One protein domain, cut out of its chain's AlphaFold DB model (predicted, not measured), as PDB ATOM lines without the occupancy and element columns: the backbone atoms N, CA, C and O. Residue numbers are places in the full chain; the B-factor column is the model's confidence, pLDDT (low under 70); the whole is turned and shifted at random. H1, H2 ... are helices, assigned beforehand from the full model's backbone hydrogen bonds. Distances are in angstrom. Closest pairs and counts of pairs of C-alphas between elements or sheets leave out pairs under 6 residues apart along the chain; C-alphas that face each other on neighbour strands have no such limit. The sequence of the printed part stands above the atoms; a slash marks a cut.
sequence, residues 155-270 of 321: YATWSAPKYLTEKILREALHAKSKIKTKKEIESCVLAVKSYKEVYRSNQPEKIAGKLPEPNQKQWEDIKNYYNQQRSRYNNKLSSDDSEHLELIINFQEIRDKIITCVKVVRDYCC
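This is residues 155 to 270 of the 321 residues of an uncharacterized protein of Okeania sp. SIO3C4 (UniProt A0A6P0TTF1). Two long helices, H3 and H5, cross nearly at right angles in the core; H4 crosses H3 and makes a corner with the beginning of H5, while H2 packs near the first residues of H3 and the later part of H5. Short H1 sits by H3 and H5, and the long links 202 to 215 and 235 to 250 reach towards opposite ends of the longest axis. The printed part has 116 residues with five named helices, H1 to H5 in chain order, and no named strand: all helix. It is compact, with a radius of gyration of the C-alphas of 14.2 A, but elongated, spanning 49 by 30 by 20 A.

H1, residues 160 to 163, begins at C-alpha (168.251, 201.565, 247.843). H2 is residues 166 to 175, 14.1 A; H3, residues 182 to 201, 28.9 A; H4, residues 216 to 234, 26.7 A. H5, residues 251 to 269, 27.0 A, ends at C-alpha (180.227, 199.584, 247.269).

H3 and H5 are the hubs, touching four helices each; they touch about perpendicular, 76 degrees, closest at the C-alphas of Val 192 and Ile 258, 6.1 A. H4 touches H3 at a steep tilt of 47 degrees, opposite ways, closest at C-alphas 194 and 226, 5.4 A. H2 and H3 form a helical hairpin. H2 and H4 are apart. Every O i to N i+4 pair is within hydrogen-bond range in H2, H3, H4 and H5; H1 is too short for one.

The C-alphas of Ala 208 and Ser 239 are farthest apart, 49.4 A. The printed part has no cut. The links H3 to H4 and H4 to H5 are long. Residue 177, residues 202 to 210 and 238 to 240 have pLDDT under 70.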
ATOM      1  N   TYR A 155     170.543 201.810 252.849       81.38
ATOM      2  CA  TYR A 155     169.135 201.573 252.563       81.38
ATOM      3  C   TYR A 155     168.815 200.096 252.300       81.38
ATOM      4  O   TYR A 155     169.573 199.347 251.674       81.38
ATOM      5  N   ALA A 156     167.627 199.687 252.754       81.94
ATOM      6  CA  ALA A 156     167.056 198.376 252.457       81.94
ATOM      7  C   ALA A 156     166.862 198.179 250.944       81.94
ATOM      8  O   ALA A 156     166.822 199.145 250.186       81.94
ATOM      9  N   THR A 157     166.712 196.927 250.503       84.81
ATOM     10  CA  THR A 157     166.725 196.529 249.079       84.81
ATOM     11  C   THR A 157     165.796 197.362 248.197       84.81
ATOM     12  O   THR A 157     166.193 197.741 247.101       84.81
ATOM     13  N   TRP A 158     164.605 197.714 248.684       88.31
ATOM     14  CA  TRP A 158     163.615 198.485 247.924       88.31
ATOM     15  C   TRP A 158     163.772 200.005 248.079       88.31
ATOM     16  O   TRP A 158     163.468 200.775 247.174       88.31
ATOM     17  N   SER A 159     164.352 200.472 249.184       84.88
ATOM     18  CA  SER A 159     164.722 201.884 249.340       84.88
ATOM     19  C   SER A 159     165.975 202.244 248.531       84.88
ATOM     20  O   SER A 159     166.091 203.368 248.047       84.88
ATOM     21  N   ALA A 160     166.913 201.307 248.371       85.81
ATOM     22  CA  ALA A 160     168.251 201.565 247.843       85.81
ATOM     23  C   ALA A 160     168.272 202.113 246.399       85.81
ATOM     24  O   ALA A 160     168.958 203.113 246.177       85.81
ATOM     25  N   PRO A 161     167.485 201.593 245.430       89.38
ATOM     26  CA  PRO A 161     167.452 202.132 244.068       89.38
ATOM     27  C   PRO A 161     167.148 203.636 243.991       89.38
ATOM     28  O   PRO A 161     167.614 204.309 243.070       89.38
ATOM     29  N   LYS A 162     166.419 204.202 244.967       83.50
ATOM     30  CA  LYS A 162     166.131 205.648 245.015       83.50
ATOM     31  C   LYS A 162     167.404 206.492 245.141       83.50
ATOM     32  O   LYS A 162     167.495 207.547 244.517       83.50
ATOM     33  N   TYR A 163     168.390 205.991 245.877       83.88
ATOM     34  CA  TYR A 163     169.649 206.677 246.178       83.88
ATOM     35  C   TYR A 163     170.788 206.264 245.248       83.88
ATOM     36  O   TYR A 163     171.897 206.775 245.350       83.88
ATOM     37  N   LEU A 164     170.515 205.355 244.313       87.44
ATOM     38  CA  LEU A 164     171.492 204.935 243.333       87.44
ATOM     39  C   LEU A 164     171.666 206.007 242.253       87.44
ATOM     40  O   LEU A 164     170.691 206.408 241.599       87.44
ATOM     41  N   THR A 165     172.903 206.463 242.062       87.44
ATOM     42  CA  THR A 165     173.280 207.314 240.930       87.44
ATOM     43  C   THR A 165     173.561 206.448 239.706       87.44
ATOM     44  O   THR A 165     174.010 205.306 239.816       87.44
ATOM     45  N   GLU A 166     173.305 206.989 238.515       90.75
ATOM     46  CA  GLU A 166     173.592 206.273 237.270       90.75
ATOM     47  C   GLU A 166     175.091 205.982 237.112       90.75
ATOM     48  O   GLU A 166     175.450 204.898 236.663       90.75
ATOM     49  N   LYS A 167     175.958 206.907 237.550       90.12
ATOM     50  CA  LYS A 167     177.416 206.733 237.537       90.12
ATOM     51  C   LYS A 167     177.843 205.495 238.331       90.12
ATOM     52  O   LYS A 167     178.464 204.606 237.760       90.12
ATOM     53  N   ILE A 168     177.443 205.406 239.604       88.00
ATOM     54  CA  ILE A 168     177.797 204.270 240.472       88.00
ATOM     55  C   ILE A 168     177.216 202.966 239.918       88.00
ATOM     56  O   ILE A 168     177.901 201.948 239.904       88.00
ATOM     57  N   LEU A 169     175.971 202.983 239.425       91.69
ATOM     58  CA  LEU A 169     175.362 201.797 238.822       91.69
ATOM     59  C   LEU A 169     176.169 201.303 237.617       91.69
ATOM     60  O   LEU A 169     176.454 200.115 237.528       91.69
ATOM     61  N   ARG A 170     176.553 202.198 236.703       92.38
ATOM     62  CA  ARG A 170     177.342 201.835 235.519       92.38
ATOM     63  C   ARG A 170     178.707 201.285 235.907       92.38
ATOM     64  O   ARG A 170     179.061 200.213 235.433       92.38
ATOM     65  N   GLU A 171     179.435 201.969 236.788       90.31
ATOM     66  CA  GLU A 171     180.734 201.504 237.293       90.31
ATOM     67  C   GLU A 171     180.627 200.103 237.912       90.31
ATOM     68  O   GLU A 171     181.389 199.206 237.551       90.31
ATOM     69  N   ALA A 172     179.620 199.877 238.761       90.25
ATOM     70  CA  ALA A 172     179.387 198.586 239.399       90.25
ATOM     71  C   ALA A 172     179.026 197.483 238.385       90.25
ATOM     72  O   ALA A 172     179.523 196.360 238.482       90.25
ATOM     73  N   LEU A 173     178.175 197.787 237.396       91.31
ATOM     74  CA  LEU A 173     177.804 196.846 236.333       91.31
ATOM     75  C   LEU A 173     179.008 196.491 235.451       91.31
ATOM     76  O   LEU A 173     179.183 195.316 235.146       91.31
ATOM     77  N   HIS A 174     179.853 197.465 235.100       89.00
ATOM     78  CA  HIS A 174     181.090 197.238 234.347       89.00
ATOM     79  C   HIS A 174     182.109 196.402 235.129       89.00
ATOM     80  O   HIS A 174     182.778 195.551 234.548       89.00
ATOM     81  N   ALA A 175     182.215 196.609 236.443       86.31
ATOM     82  CA  ALA A 175     183.094 195.823 237.303       86.31
ATOM     83  C   ALA A 175     182.635 194.356 237.449       86.31
ATOM     84  O   ALA A 175     183.431 193.484 237.805       86.31
ATOM     85  N   LYS A 176     181.360 194.048 237.168       83.12
ATOM     86  CA  LYS A 176     180.822 192.691 237.290       83.12
ATOM     87  C   LYS A 176     181.114 191.861 236.044       83.12
ATOM     88  O   LYS A 176     180.460 191.994 235.019       83.12
ATOM     89  N   SER A 177     181.986 190.866 236.193       68.06
ATOM     90  CA  SER A 177     182.442 189.962 235.119       68.06
ATOM     91  C   SER A 177     181.346 189.227 234.326       68.06
ATOM     92  O   SER A 177     181.615 188.723 233.233       68.06
ATOM     93  N   LYS A 178     180.118 189.141 234.858       74.81
ATOM     94  CA  LYS A 178     178.971 188.495 234.200       74.81
ATOM     95  C   LYS A 178     178.219 189.401 233.222       74.81
ATOM     96  O   LYS A 178     177.571 188.863 232.336       74.81
ATOM     97  N   ILE A 179     178.283 190.724 233.376       77.12
ATOM     98  CA  ILE A 179     177.577 191.668 232.501       77.12
ATOM     99  C   ILE A 179     178.603 192.215 231.523       77.12
ATOM    100  O   ILE A 179     179.470 192.999 231.895       77.12
ATOM    101  N   LYS A 180     178.546 191.735 230.282       71.25
ATOM    102  CA  LYS A 180     179.607 191.989 229.298       71.25
ATOM    103  C   LYS A 180     179.159 192.912 228.181       71.25
ATOM    104  O   LYS A 180     180.004 193.510 227.521       71.25
ATOM    105  N   THR A 181     177.852 193.038 227.959       84.62
ATOM    106  CA  THR A 181     177.336 193.791 226.817       84.62
ATOM    107  C   THR A 181     176.823 195.165 227.231       84.62
ATOM    108  O   THR A 181     176.188 195.343 228.274       84.62
ATOM    109  N   LYS A 182     177.046 196.154 226.362       86.06
ATOM    110  CA  LYS A 182     176.478 197.504 226.494       86.06
ATOM    111  C   LYS A 182     174.949 197.450 226.625       86.06
ATOM    112  O   LYS A 182     174.386 198.104 227.496       86.06
ATOM    113  N   LYS A 183     174.292 196.597 225.833       89.31
ATOM    114  CA  LYS A 183     172.841 196.356 225.870       89.31
ATOM    115  C   LYS A 183     172.341 195.927 227.255       89.31
ATOM    116  O   LYS A 183     171.347 196.467 227.743       89.31
ATOM    117  N   GLU A 184     173.015 194.988 227.919       89.88
ATOM    118  CA  GLU A 184     172.621 194.545 229.264       89.88
ATOM    119  C   GLU A 184     172.730 195.670 230.295       89.88
ATOM    120  O   GLU A 184     171.826 195.825 231.125       89.88
ATOM    121  N   ILE A 185     173.804 196.466 230.220       91.25
ATOM    122  CA  ILE A 185     174.029 197.617 231.100       91.25
ATOM    123  C   ILE A 185     172.918 198.648 230.912       91.25
ATOM    124  O   ILE A 185     172.289 199.045 231.892       91.25
ATOM    125  N   GLU A 186     172.622 199.037 229.672       92.88
ATOM    126  CA  GLU A 186     171.571 200.018 229.374       92.88
ATOM    127  C   GLU A 186     170.187 199.525 229.798       92.88
ATOM    128  O   GLU A 186     169.413 200.271 230.395       92.88
ATOM    129  N   SER A 187     169.899 198.238 229.595       93.12
ATOM    130  CA  SER A 187     168.673 197.623 230.100       93.12
ATOM    131  C   SER A 187     168.592 197.686 231.635       93.12
ATOM    132  O   SER A 187     167.542 198.015 232.187       93.12
ATOM    133  N   CYS A 188     169.685 197.412 232.354       94.00
ATOM    134  CA  CYS A 188     169.744 197.529 233.817       94.00
ATOM    135  C   CYS A 188     169.545 198.975 234.297       94.00
ATOM    136  O   CYS A 188     168.742 199.228 235.199       94.00
ATOM    137  N   VAL A 189     170.230 199.933 233.668       94.50
ATOM    138  CA  VAL A 189     170.087 201.365 233.963       94.50
ATOM    139  C   VAL A 189     168.649 201.820 233.730       94.50
ATOM    140  O   VAL A 189     168.073 202.504 234.581       94.50
ATOM    141  N   LEU A 190     168.038 201.407 232.618       95.50
ATOM    142  CA  LEU A 190     166.659 201.748 232.303       95.50
ATOM    143  C   LEU A 190     165.675 201.138 233.308       95.50
ATOM    144  O   LEU A 190     164.772 201.835 233.756       95.50
ATOM    145  N   ALA A 191     165.873 199.885 233.728       95.50
ATOM    146  CA  ALA A 191     165.034 199.245 234.744       95.50
ATOM    147  C   ALA A 191     165.046 200.013 236.077       95.50
ATOM    148  O   ALA A 191     163.989 200.272 236.655       95.50
ATOM    149  N   VAL A 192     166.224 200.451 236.538       94.75
ATOM    150  CA  VAL A 192     166.344 201.277 237.751       94.75
ATOM    151  C   VAL A 192     165.683 202.645 237.562       94.75
ATOM    152  O   VAL A 192     165.005 203.117 238.473       94.75
ATOM    153  N   LYS A 193     165.820 203.285 236.393       94.69
ATOM    154  CA  LYS A 193     165.125 204.552 236.093       94.69
ATOM    155  C   LYS A 193     163.605 204.388 236.144       94.69
ATOM    156  O   LYS A 193     162.947 205.165 236.831       94.69
ATOM    157  N   SER A 194     163.067 203.350 235.506       94.25
ATOM    158  CA  SER A 194     161.634 203.029 235.534       94.25
ATOM    159  C   SER A 194     161.127 202.794 236.952       94.25
ATOM    160  O   SER A 194     160.080 203.318 237.330       94.25
ATOM    161  N   TYR A 195     161.901 202.069 237.767       93.56
ATOM    162  CA  TYR A 195     161.598 201.880 239.183       93.56
ATOM    163  C   TYR A 195     161.515 203.215 239.921       93.56
ATOM    164  O   TYR A 195     160.531 203.482 240.605       93.56
ATOM    165  N   LYS A 196     162.535 204.071 239.775       91.50
ATOM    166  CA  LYS A 196     162.582 205.371 240.453       91.50
ATOM    167  C   LYS A 196     161.397 206.247 240.063       91.50
ATOM    168  O   LYS A 196     160.843 206.884 240.946       91.50
ATOM    169  N   GLU A 197     160.995 206.256 238.798       91.12
ATOM    170  CA  GLU A 197     159.911 207.119 238.326       91.12
ATOM    171  C   GLU A 197     158.540 206.684 238.861       91.12
ATOM    172  O   GLU A 197     157.819 207.457 239.502       91.12
ATOM    173  N   VAL A 198     158.201 205.408 238.672       88.81
ATOM    174  CA  VAL A 198     156.888 204.874 239.056       88.81
ATOM    175  C   VAL A 198     156.766 204.774 240.577       88.81
ATOM    176  O   VAL A 198     155.773 205.200 241.169       88.81
ATOM    177  N   TYR A 199     157.809 204.279 241.244       82.06
ATOM    178  CA  TYR A 199     157.794 204.054 242.687       82.06
ATOM    179  C   TYR A 199     158.029 205.331 243.514       82.06
ATOM    180  O   TYR A 199     157.812 205.341 244.728       82.06
ATOM    181  N   ARG A 200     158.459 206.438 242.887       74.31
ATOM    182  CA  ARG A 200     158.453 207.775 243.509       74.31
ATOM    183  C   ARG A 200     157.078 208.430 243.444       74.31
ATOM    184  O   ARG A 200     156.736 209.126 244.393       74.31
ATOM    185  N   SER A 201     156.326 208.198 242.372       70.00
ATOM    186  CA  SER A 201     155.010 208.810 242.155       70.00
ATOM    187  C   SER A 201     153.918 208.179 243.026       70.00
ATOM    188  O   SER A 201     153.024 208.879 243.482       70.00
ATOM    189  N   ASN A 202     154.042 206.884 243.340       68.06
ATOM    190  CA  ASN A 202     153.082 206.125 244.148       68.06
ATOM    191  C   ASN A 202     153.754 205.517 245.391       68.06
ATOM    192  O   ASN A 202     153.818 204.291 245.520       68.06
ATOM    193  N   GLN A 203     154.321 206.350 246.274       65.50
ATOM    194  CA  GLN A 203     155.014 205.835 247.461       65.50
ATOM    195  C   GLN A 203     154.028 205.156 248.419       65.50
ATOM    196  O   GLN A 203     153.105 205.819 248.890       65.50
ATOM    197  N   PRO A 204     154.221 203.866 248.742       67.38
ATOM    198  CA  PRO A 204     153.472 203.247 249.821       67.38
ATOM    199  C   PRO A 204     153.908 203.831 251.169       67.38
ATOM    200  O   PRO A 204     155.040 204.305 251.319       67.38
ATOM    201  N   GLU A 205     153.018 203.761 252.158       69.94
ATOM    202  CA  GLU A 205     153.379 204.070 253.537       69.94
ATOM    203  C   GLU A 205     154.542 203.183 253.994       69.94
ATOM    204  O   GLU A 205     154.646 201.999 253.663       69.94
ATOM    205  N   LYS A 206     155.458 203.789 254.746       68.00
ATOM    206  CA  LYS A 206     156.613 203.101 255.317       68.00
ATOM    207  C   LYS A 206     156.154 202.147 256.416       68.00
ATOM    208  O   LYS A 206     155.516 202.580 257.371       68.00
ATOM    209  N   ILE A 207     156.564 200.884 256.348       62.94
ATOM    210  CA  ILE A 207     156.288 199.887 257.392       62.94
ATOM    211  C   ILE A 207     157.551 199.735 258.241       62.94
ATOM    212  O   ILE A 207     158.598 199.330 257.740       62.94
ATOM    213  N   ALA A 208     157.469 200.094 259.528       61.72
ATOM    214  CA  ALA A 208     158.620 200.134 260.442       61.72
ATOM    215  C   ALA A 208     159.797 200.973 259.891       61.72
ATOM    216  O   ALA A 208     160.963 200.583 259.958       61.72
ATOM    217  N   GLY A 209     159.478 202.113 259.267       61.88
ATOM    218  CA  GLY A 209     160.431 202.961 258.547       61.88
ATOM    219  C   GLY A 209     160.749 202.444 257.143       61.88
ATOM    220  O   GLY A 209     160.796 203.231 256.207       61.88
ATOM    221  N   LYS A 210     160.875 201.133 256.944       68.31
ATOM    222  CA  LYS A 210     161.307 200.548 255.672       68.31
ATOM    223  C   LYS A 210     160.256 200.696 254.570       68.31
ATOM    224  O   LYS A 210     159.049 200.589 254.786       68.31
ATOM    225  N   LEU A 211     160.745 200.908 253.353       78.75
ATOM    226  CA  LEU A 211     159.922 200.909 252.153       78.75
ATOM    227  C   LEU A 211     159.629 199.447 251.761       78.75
ATOM    228  O   LEU A 211     160.587 198.675 251.617       78.75
ATOM    229  N   PRO A 212     158.352 199.042 251.644       83.56
ATOM    230  CA  PRO A 212     158.000 197.664 251.322       83.56
ATOM    231  C   PRO A 212     158.417 197.293 249.895       83.56
ATOM    232  O   PRO A 212     158.824 198.131 249.095       83.56
ATOM    233  N   GLU A 213     158.317 196.015 249.554       88.25
ATOM    234  CA  GLU A 213     158.394 195.606 248.153       88.25
ATOM    235  C   GLU A 213     157.233 196.234 247.356       88.25
ATOM    236  O   GLU A 213     156.130 196.352 247.901       88.25
ATOM    237  N   PRO A 214     157.432 196.649 246.088       89.56
ATOM    238  CA  PRO A 214     156.309 197.030 245.245       89.56
ATOM    239  C   PRO A 214     155.295 195.888 245.131       89.56
ATOM    240  O   PRO A 214     155.663 194.724 244.975       89.56
ATOM    241  N   ASN A 215     154.008 196.217 245.192       90.06
ATOM    242  CA  ASN A 215     152.961 195.232 244.937       90.06
ATOM    243  C   ASN A 215     152.894 194.874 243.441       90.06
ATOM    244  O   ASN A 215     153.496 195.536 242.594       90.06
ATOM    245  N   GLN A 216     152.127 193.836 243.100       90.69
ATOM    246  CA  GLN A 216     152.016 193.351 241.721       90.69
ATOM    247  C   GLN A 216     151.604 194.449 240.728       90.69
ATOM    248  O   GLN A 216     152.188 194.547 239.654       90.69
ATOM    249  N   LYS A 217     150.651 195.315 241.095       91.38
ATOM    250  CA  LYS A 217     150.218 196.424 240.233       91.38
ATOM    251  C   LYS A 217     151.359 197.409 239.976       91.38
ATOM    252  O   LYS A 217     151.603 197.772 238.833       91.38
ATOM    253  N   GLN A 218     152.097 197.787 241.018       91.88
ATOM    254  CA  GLN A 218     153.261 198.665 240.882       91.88
ATOM    255  C   GLN A 218     154.349 198.027 240.011       91.88
ATOM    256  O   GLN A 218     154.967 198.719 239.208       91.88
ATOM    257  N   TRP A 219     154.575 196.718 240.131       94.38
ATOM    258  CA  TRP A 219     155.521 196.006 239.273       94.38
ATOM    259  C   TRP A 219     155.107 196.006 237.799       94.38
ATOM    260  O   TRP A 219     155.952 196.230 236.931       94.38
ATOM    261  N   GLU A 220     153.818 195.825 237.515       94.06
ATOM    262  CA  GLU A 220     153.275 195.948 236.160       94.06
ATOM    263  C   GLU A 220     153.419 197.374 235.611       94.06
ATOM    264  O   GLU A 220     153.842 197.559 234.470       94.06
ATOM    265  N   ASP A 221     153.175 198.395 236.433       93.94
ATOM    266  CA  ASP A 221     153.371 199.795 236.044       93.94
ATOM    267  C   ASP A 221     154.852 200.093 235.731       93.94
ATOM    268  O   ASP A 221     155.166 200.716 234.712       93.94
ATOM    269  N   ILE A 222     155.784 199.588 236.553       95.00
ATOM    270  CA  ILE A 222     157.238 199.704 236.332       95.00
ATOM    271  C   ILE A 222     157.645 199.010 235.022       95.00
ATOM    272  O   ILE A 222     158.418 199.571 234.238       95.00
ATOM    273  N   LYS A 223     157.102 197.814 234.754       96.12
ATOM    274  CA  LYS A 223     157.315 197.060 233.509       96.12
ATOM    275  C   LYS A 223     156.823 197.835 232.288       96.12
ATOM    276  O   LYS A 223     157.552 197.979 231.306       96.12
ATOM    277  N   ASN A 224     155.602 198.359 232.349       95.06
ATOM    278  CA  ASN A 224     154.995 199.105 231.252       95.06
ATOM    279  C   ASN A 224     155.785 200.382 230.949       95.06
ATOM    280  O   ASN A 224     156.083 200.659 229.785       95.06
ATOM    281  N   TYR A 225     156.213 201.105 231.990       95.44
ATOM    282  CA  TYR A 225     157.065 202.280 231.832       95.44
ATOM    283  C   TYR A 225     158.413 201.921 231.191       95.44
ATOM    284  O   TYR A 225     158.839 202.580 230.242       95.44
ATOM    285  N   TYR A 226     159.062 200.838 231.636       96.50
ATOM    286  CA  TYR A 226     160.285 200.337 231.002       96.50
ATOM    287  C   TYR A 226     160.080 200.056 229.514       96.50
ATOM    288  O   TYR A 226     160.833 200.572 228.693       96.50
ATOM    289  N   ASN A 227     159.040 199.302 229.151       95.88
ATOM    290  CA  ASN A 227     158.770 198.939 227.761       95.88
ATOM    291  C   ASN A 227     158.481 200.164 226.881       95.88
ATOM    292  O   ASN A 227     158.910 200.205 225.729       95.88
ATOM    293  N   GLN A 228     157.824 201.188 227.427       94.25
ATOM    294  CA  GLN A 228     157.595 202.447 226.723       94.25
ATOM    295  C   GLN A 228     158.904 203.211 226.465       94.25
ATOM    296  O   GLN A 228     159.147 203.676 225.349       94.25
ATOM    297  N   GLN A 229     159.760 203.347 227.483       93.44
ATOM    298  CA  GLN A 229     161.043 204.044 227.338       93.44
ATOM    299  C   GLN A 229     162.030 203.262 226.472       93.44
ATOM    300  O   GLN A 229     162.801 203.858 225.723       93.44
ATOM    301  N   ARG A 230     161.964 201.930 226.514       93.56
ATOM    302  CA  ARG A 230     162.734 201.033 225.659       93.56
ATOM    303  C   ARG A 230     162.514 201.340 224.184       93.56
ATOM    304  O   ARG A 230     163.482 201.514 223.455       93.56
ATOM    305  N   SER A 231     161.256 201.456 223.754       89.06
ATOM    306  CA  SER A 231     160.931 201.784 222.361       89.06
ATOM    307  C   SER A 231     161.532 203.128 221.950       89.06
ATOM    308  O   SER A 231     162.083 203.256 220.864       89.06
ATOM    309  N   ARG A 232     161.514 204.125 222.846       89.56
ATOM    310  CA  ARG A 232     162.154 205.428 222.598       89.56
ATOM    311  C   ARG A 232     163.675 205.339 222.514       89.56
ATOM    312  O   ARG A 232     164.272 206.103 221.766       89.56
ATOM    313  N   TYR A 233     164.292 204.466 223.307       87.31
ATOM    314  CA  TYR A 233     165.730 204.221 223.273       87.31
ATOM    315  C   TYR A 233     166.137 203.519 221.971       87.31
ATOM    316  O   TYR A 233     167.016 204.015 221.273       87.31
ATOM    317  N   ASN A 234     165.441 202.443 221.594       90.06
ATOM    318  CA  ASN A 234     165.704 201.703 220.357       90.06
ATOM    319  C   ASN A 234     165.510 202.589 219.115       90.06
ATOM    320  O   ASN A 234     166.363 202.599 218.246       90.06
ATOM    321  N   ASN A 235     164.476 203.438 219.077       86.19
ATOM    322  CA  ASN A 235     164.259 204.363 217.953       86.19
ATOM    323  C   ASN A 235     165.384 205.402 217.760       86.19
ATOM    324  O   ASN A 235     165.433 206.054 216.720       86.19
ATOM    325  N   LYS A 236     166.237 205.621 218.770       83.81
ATOM    326  CA  LYS A 236     167.393 206.528 218.687       83.81
ATOM    327  C   LYS A 236     168.673 205.818 218.248       83.81
ATOM    328  O   LYS A 236     169.652 206.499 217.951       83.81
ATOM    329  N   LEU A 237     168.693 204.489 218.268       81.00
ATOM    330  CA  LEU A 237     169.821 203.701 217.797       81.00
ATOM    331  C   LEU A 237     169.744 203.539 216.271       81.00
ATOM    332  O   LEU A 237     168.669 203.585 215.676       81.00
ATOM    333  N   SER A 238     170.914 203.398 215.643       65.62
ATOM    334  CA  SER A 238     171.041 203.024 214.227       65.62
ATOM    335  C   SER A 238     170.341 201.683 213.964       65.62
ATOM    336  O   SER A 238     170.138 200.911 214.894       65.62
ATOM    337  N   SER A 239     170.035 201.371 212.702       64.62
ATOM    338  CA  SER A 239     169.321 200.169 212.230       64.62
ATOM    339  C   SER A 239     169.988 198.811 212.532       64.62
ATOM    340  O   SER A 239     169.607 197.801 211.948       64.62
ATOM    341  N   ASP A 240     171.005 198.777 213.393       67.06
ATOM    342  CA  ASP A 240     171.624 197.551 213.879       67.06
ATOM    343  C   ASP A 240     170.855 197.037 215.106       67.06
ATOM    344  O   ASP A 240     170.997 197.535 216.226       67.06
ATOM    345  N   ASP A 241     170.036 196.008 214.880       70.62
ATOM    346  CA  ASP A 241     169.207 195.362 215.898       70.62
ATOM    347  C   ASP A 241     170.012 194.731 217.053       70.62
ATOM    348  O   ASP A 241     169.439 194.399 218.095       70.62
ATOM    349  N   SER A 242     171.334 194.578 216.918       73.69
ATOM    350  CA  SER A 242     172.174 193.962 217.952       73.69
ATOM    351  C   SER A 242     172.270 194.791 219.245       73.69
ATOM    352  O   SER A 242     172.437 194.222 220.329       73.69
ATOM    353  N   GLU A 243     172.078 196.117 219.176       78.56
ATOM    354  CA  GLU A 243     172.064 197.008 220.350       78.56
ATOM    355  C   GLU A 243     170.655 197.244 220.931       78.56
ATOM    356  O   GLU A 243     170.517 197.854 222.000       78.56
ATOM    357  N   HIS A 244     169.599 196.747 220.279       86.31
ATOM    358  CA  HIS A 244     168.222 196.958 220.717       86.31
ATOM    359  C   HIS A 244     167.916 196.243 222.033       86.31
ATOM    360  O   HIS A 244     168.093 195.032 222.190       86.31
ATOM    361  N   LEU A 245     167.371 197.000 222.984       89.69
ATOM    362  CA  LEU A 245     166.897 196.470 224.255       89.69
ATOM    363  C   LEU A 245     165.679 195.559 224.034       89.69
ATOM    364  O   LEU A 245     164.841 195.826 223.165       89.69
ATOM    365  N   GLU A 246     165.556 194.519 224.855       89.88
ATOM    366  CA  GLU A 246     164.487 193.513 224.776       89.88
ATOM    367  C   GLU A 246     163.221 193.928 225.527       89.88
ATOM    368  O   GLU A 246     163.280 194.574 226.578       89.88
ATOM    369  N   LEU A 247     162.069 193.559 224.957       92.31
ATOM    370  CA  LEU A 247     160.766 193.726 225.595       92.31
ATOM    371  C   LEU A 247     160.694 192.820 226.826       92.31
ATOM    372  O   LEU A 247     160.924 191.622 226.709       92.31
ATOM    373  N   ILE A 248     160.302 193.379 227.968       92.75
ATOM    374  CA  ILE A 248     160.032 192.587 229.167       92.75
ATOM    375  C   ILE A 248     158.561 192.172 229.158       92.75
ATOM    376  O   ILE A 248     157.671 193.028 229.154       92.75
ATOM    377  N   ILE A 249     158.300 190.866 229.166       91.06
ATOM    378  CA  ILE A 249     156.939 190.320 229.066       91.06
ATOM    379  C   ILE A 249     156.338 190.155 230.468       91.06
ATOM    380  O   ILE A 249     155.197 190.564 230.715       91.06
ATOM    381  N   ASN A 250     157.129 189.635 231.410       92.00
ATOM    382  CA  ASN A 250     156.717 189.396 232.789       92.00
ATOM    383  C   ASN A 250     157.344 190.416 233.756       92.00
ATOM    384  O   ASN A 250     158.527 190.737 233.671       92.00
ATOM    385  N   PHE A 251     156.568 190.890 234.733       92.00
ATOM    386  CA  PHE A 251     157.076 191.757 235.794       92.00
ATOM    387  C   PHE A 251     158.173 191.087 236.647       92.00
ATOM    388  O   PHE A 251     158.985 191.774 237.260       92.00
ATOM    389  N   GLN A 252     158.253 189.754 236.674       93.50
ATOM    390  CA  GLN A 252     159.326 189.059 237.385       93.50
ATOM    391  C   GLN A 252     160.716 189.398 236.815       93.50
ATOM    392  O   GLN A 252     161.666 189.580 237.572       93.50
ATOM    393  N   GLU A 253     160.838 189.575 235.499       93.38
ATOM    394  CA  GLU A 253     162.122 189.880 234.858       93.38
ATOM    395  C   GLU A 253     162.645 191.268 235.260       93.38
ATOM    396  O   GLU A 253     163.834 191.433 235.542       93.38
ATOM    397  N   ILE A 254     161.766 192.282 235.339       93.69
ATOM    398  CA  ILE A 254     162.186 193.629 235.758       93.69
ATOM    399  C   ILE A 254     162.554 193.660 237.241       93.69
ATOM    400  O   ILE A 254     163.538 194.300 237.620       93.69
ATOM    401  N   ARG A 255     161.822 192.904 238.065       93.88
ATOM    402  CA  ARG A 255     162.128 192.703 239.481       93.88
ATOM    403  C   ARG A 255     163.508 192.078 239.656       93.88
ATOM    404  O   ARG A 255     164.338 192.632 240.379       93.88
ATOM    405  N   ASP A 256     163.787 190.978 238.964       92.56
ATOM    406  CA  ASP A 256     165.066 190.270 239.054       92.56
ATOM    407  C   ASP A 256     166.225 191.132 238.542       92.56
ATOM    408  O   ASP A 256     167.313 191.136 239.128       92.56
ATOM    409  N   LYS A 257     165.988 191.945 237.509       92.31
ATOM    410  CA  LYS A 257     166.961 192.919 237.006       92.31
ATOM    411  C   LYS A 257     167.272 194.008 238.036       92.31
ATOM    412  O   LYS A 257     168.445 194.320 238.245       92.31
ATOM    413  N   ILE A 258     166.272 194.545 238.737       93.19
ATOM    414  CA  ILE A 258     166.480 195.536 239.808       93.19
ATOM    415  C   ILE A 258     167.192 194.913 241.011       93.19
ATOM    416  O   ILE A 258     168.154 195.500 241.507       93.19
ATOM    417  N   ILE A 259     166.791 193.712 241.441       91.94
ATOM    418  CA  ILE A 259     167.494 192.966 242.498       91.94
ATOM    419  C   ILE A 259     168.951 192.740 242.096       91.94
ATOM    420  O   ILE A 259     169.852 192.951 242.905       91.94
ATOM    421  N   THR A 260     169.197 192.357 240.842       91.56
ATOM    422  CA  THR A 260     170.549 192.178 240.309       91.56
ATOM    423  C   THR A 260     171.336 193.475 240.405       91.56
ATOM    424  O   THR A 260     172.426 193.449 240.963       91.56
ATOM    425  N   CYS A 261     170.785 194.607 239.953       92.19
ATOM    426  CA  CYS A 261     171.428 195.919 240.070       92.19
ATOM    427  C   CYS A 261     171.771 196.255 241.523       92.19
ATOM    428  O   CYS A 261     172.895 196.661 241.810       92.19
ATOM    429  N   VAL A 262     170.833 196.042 242.451       91.12
ATOM    430  CA  VAL A 262     171.064 196.291 243.877       91.12
ATOM    431  C   VAL A 262     172.187 195.411 244.409       91.12
ATOM    432  O   VAL A 262     173.083 195.924 245.069       91.12
ATOM    433  N   LYS A 263     172.178 194.112 244.092       89.44
ATOM    434  CA  LYS A 263     173.235 193.175 244.489       89.44
ATOM    435  C   LYS A 263     174.586 193.586 243.912       89.44
ATOM    436  O   LYS A 263     175.532 193.705 244.666       89.44
ATOM    437  N   VAL A 264     174.661 193.887 242.613       90.38
ATOM    438  CA  VAL A 264     175.901 194.331 241.951       90.38
ATOM    439  C   VAL A 264     176.493 195.550 242.652       90.38
ATOM    440  O   VAL A 264     177.681 195.572 242.952       90.38
ATOM    441  N   VAL A 265     175.668 196.561 242.920       89.06
ATOM    442  CA  VAL A 265     176.136 197.785 243.573       89.06
ATOM    443  C   VAL A 265     176.496 197.517 245.028       89.06
ATOM    444  O   VAL A 265     177.468 198.082 245.516       89.06
ATOM    445  N   ARG A 266     175.764 196.641 245.727       87.56
ATOM    446  CA  ARG A 266     176.157 196.212 247.072       87.56
ATOM    447  C   ARG A 266     177.489 195.484 247.065       87.56
ATOM    448  O   ARG A 266     178.292 195.800 247.914       87.56
ATOM    449  N   ASP A 267     177.752 194.598 246.113       86.38
ATOM    450  CA  ASP A 267     179.042 193.910 245.995       86.38
ATOM    451  C   ASP A 267     180.179 194.907 245.695       86.38
ATOM    452  O   ASP A 267     181.303 194.744 246.164       86.38
ATOM    453  N   TYR A 268     179.881 195.946 244.906       85.94
ATOM    454  CA  TYR A 268     180.842 196.966 244.484       85.94
ATOM    455  C   TYR A 268     181.141 198.009 245.577       85.94
ATOM    456  O   TYR A 268     182.295 198.382 245.778       85.94
ATOM    457  N   CYS A 269     180.120 198.484 246.299       82.31
ATOM    458  CA  CYS A 269     180.227 199.584 247.269       82.31
ATOM    459  C   CYS A 269     180.130 199.152 248.742       82.31
ATOM    460  O   CYS A 269     180.579 199.891 249.622       82.31
ATOM    461  N   CYS A 270     179.512 198.005 249.018       79.75
ATOM    462  CA  CYS A 270     179.165 197.505 250.349       79.75
ATOM    463  C   CYS A 270     179.724 196.070 250.541       79.75
ATOM    464  O   CYS A 270     180.402 195.528 249.670       79.75
TER     465      CYS A 270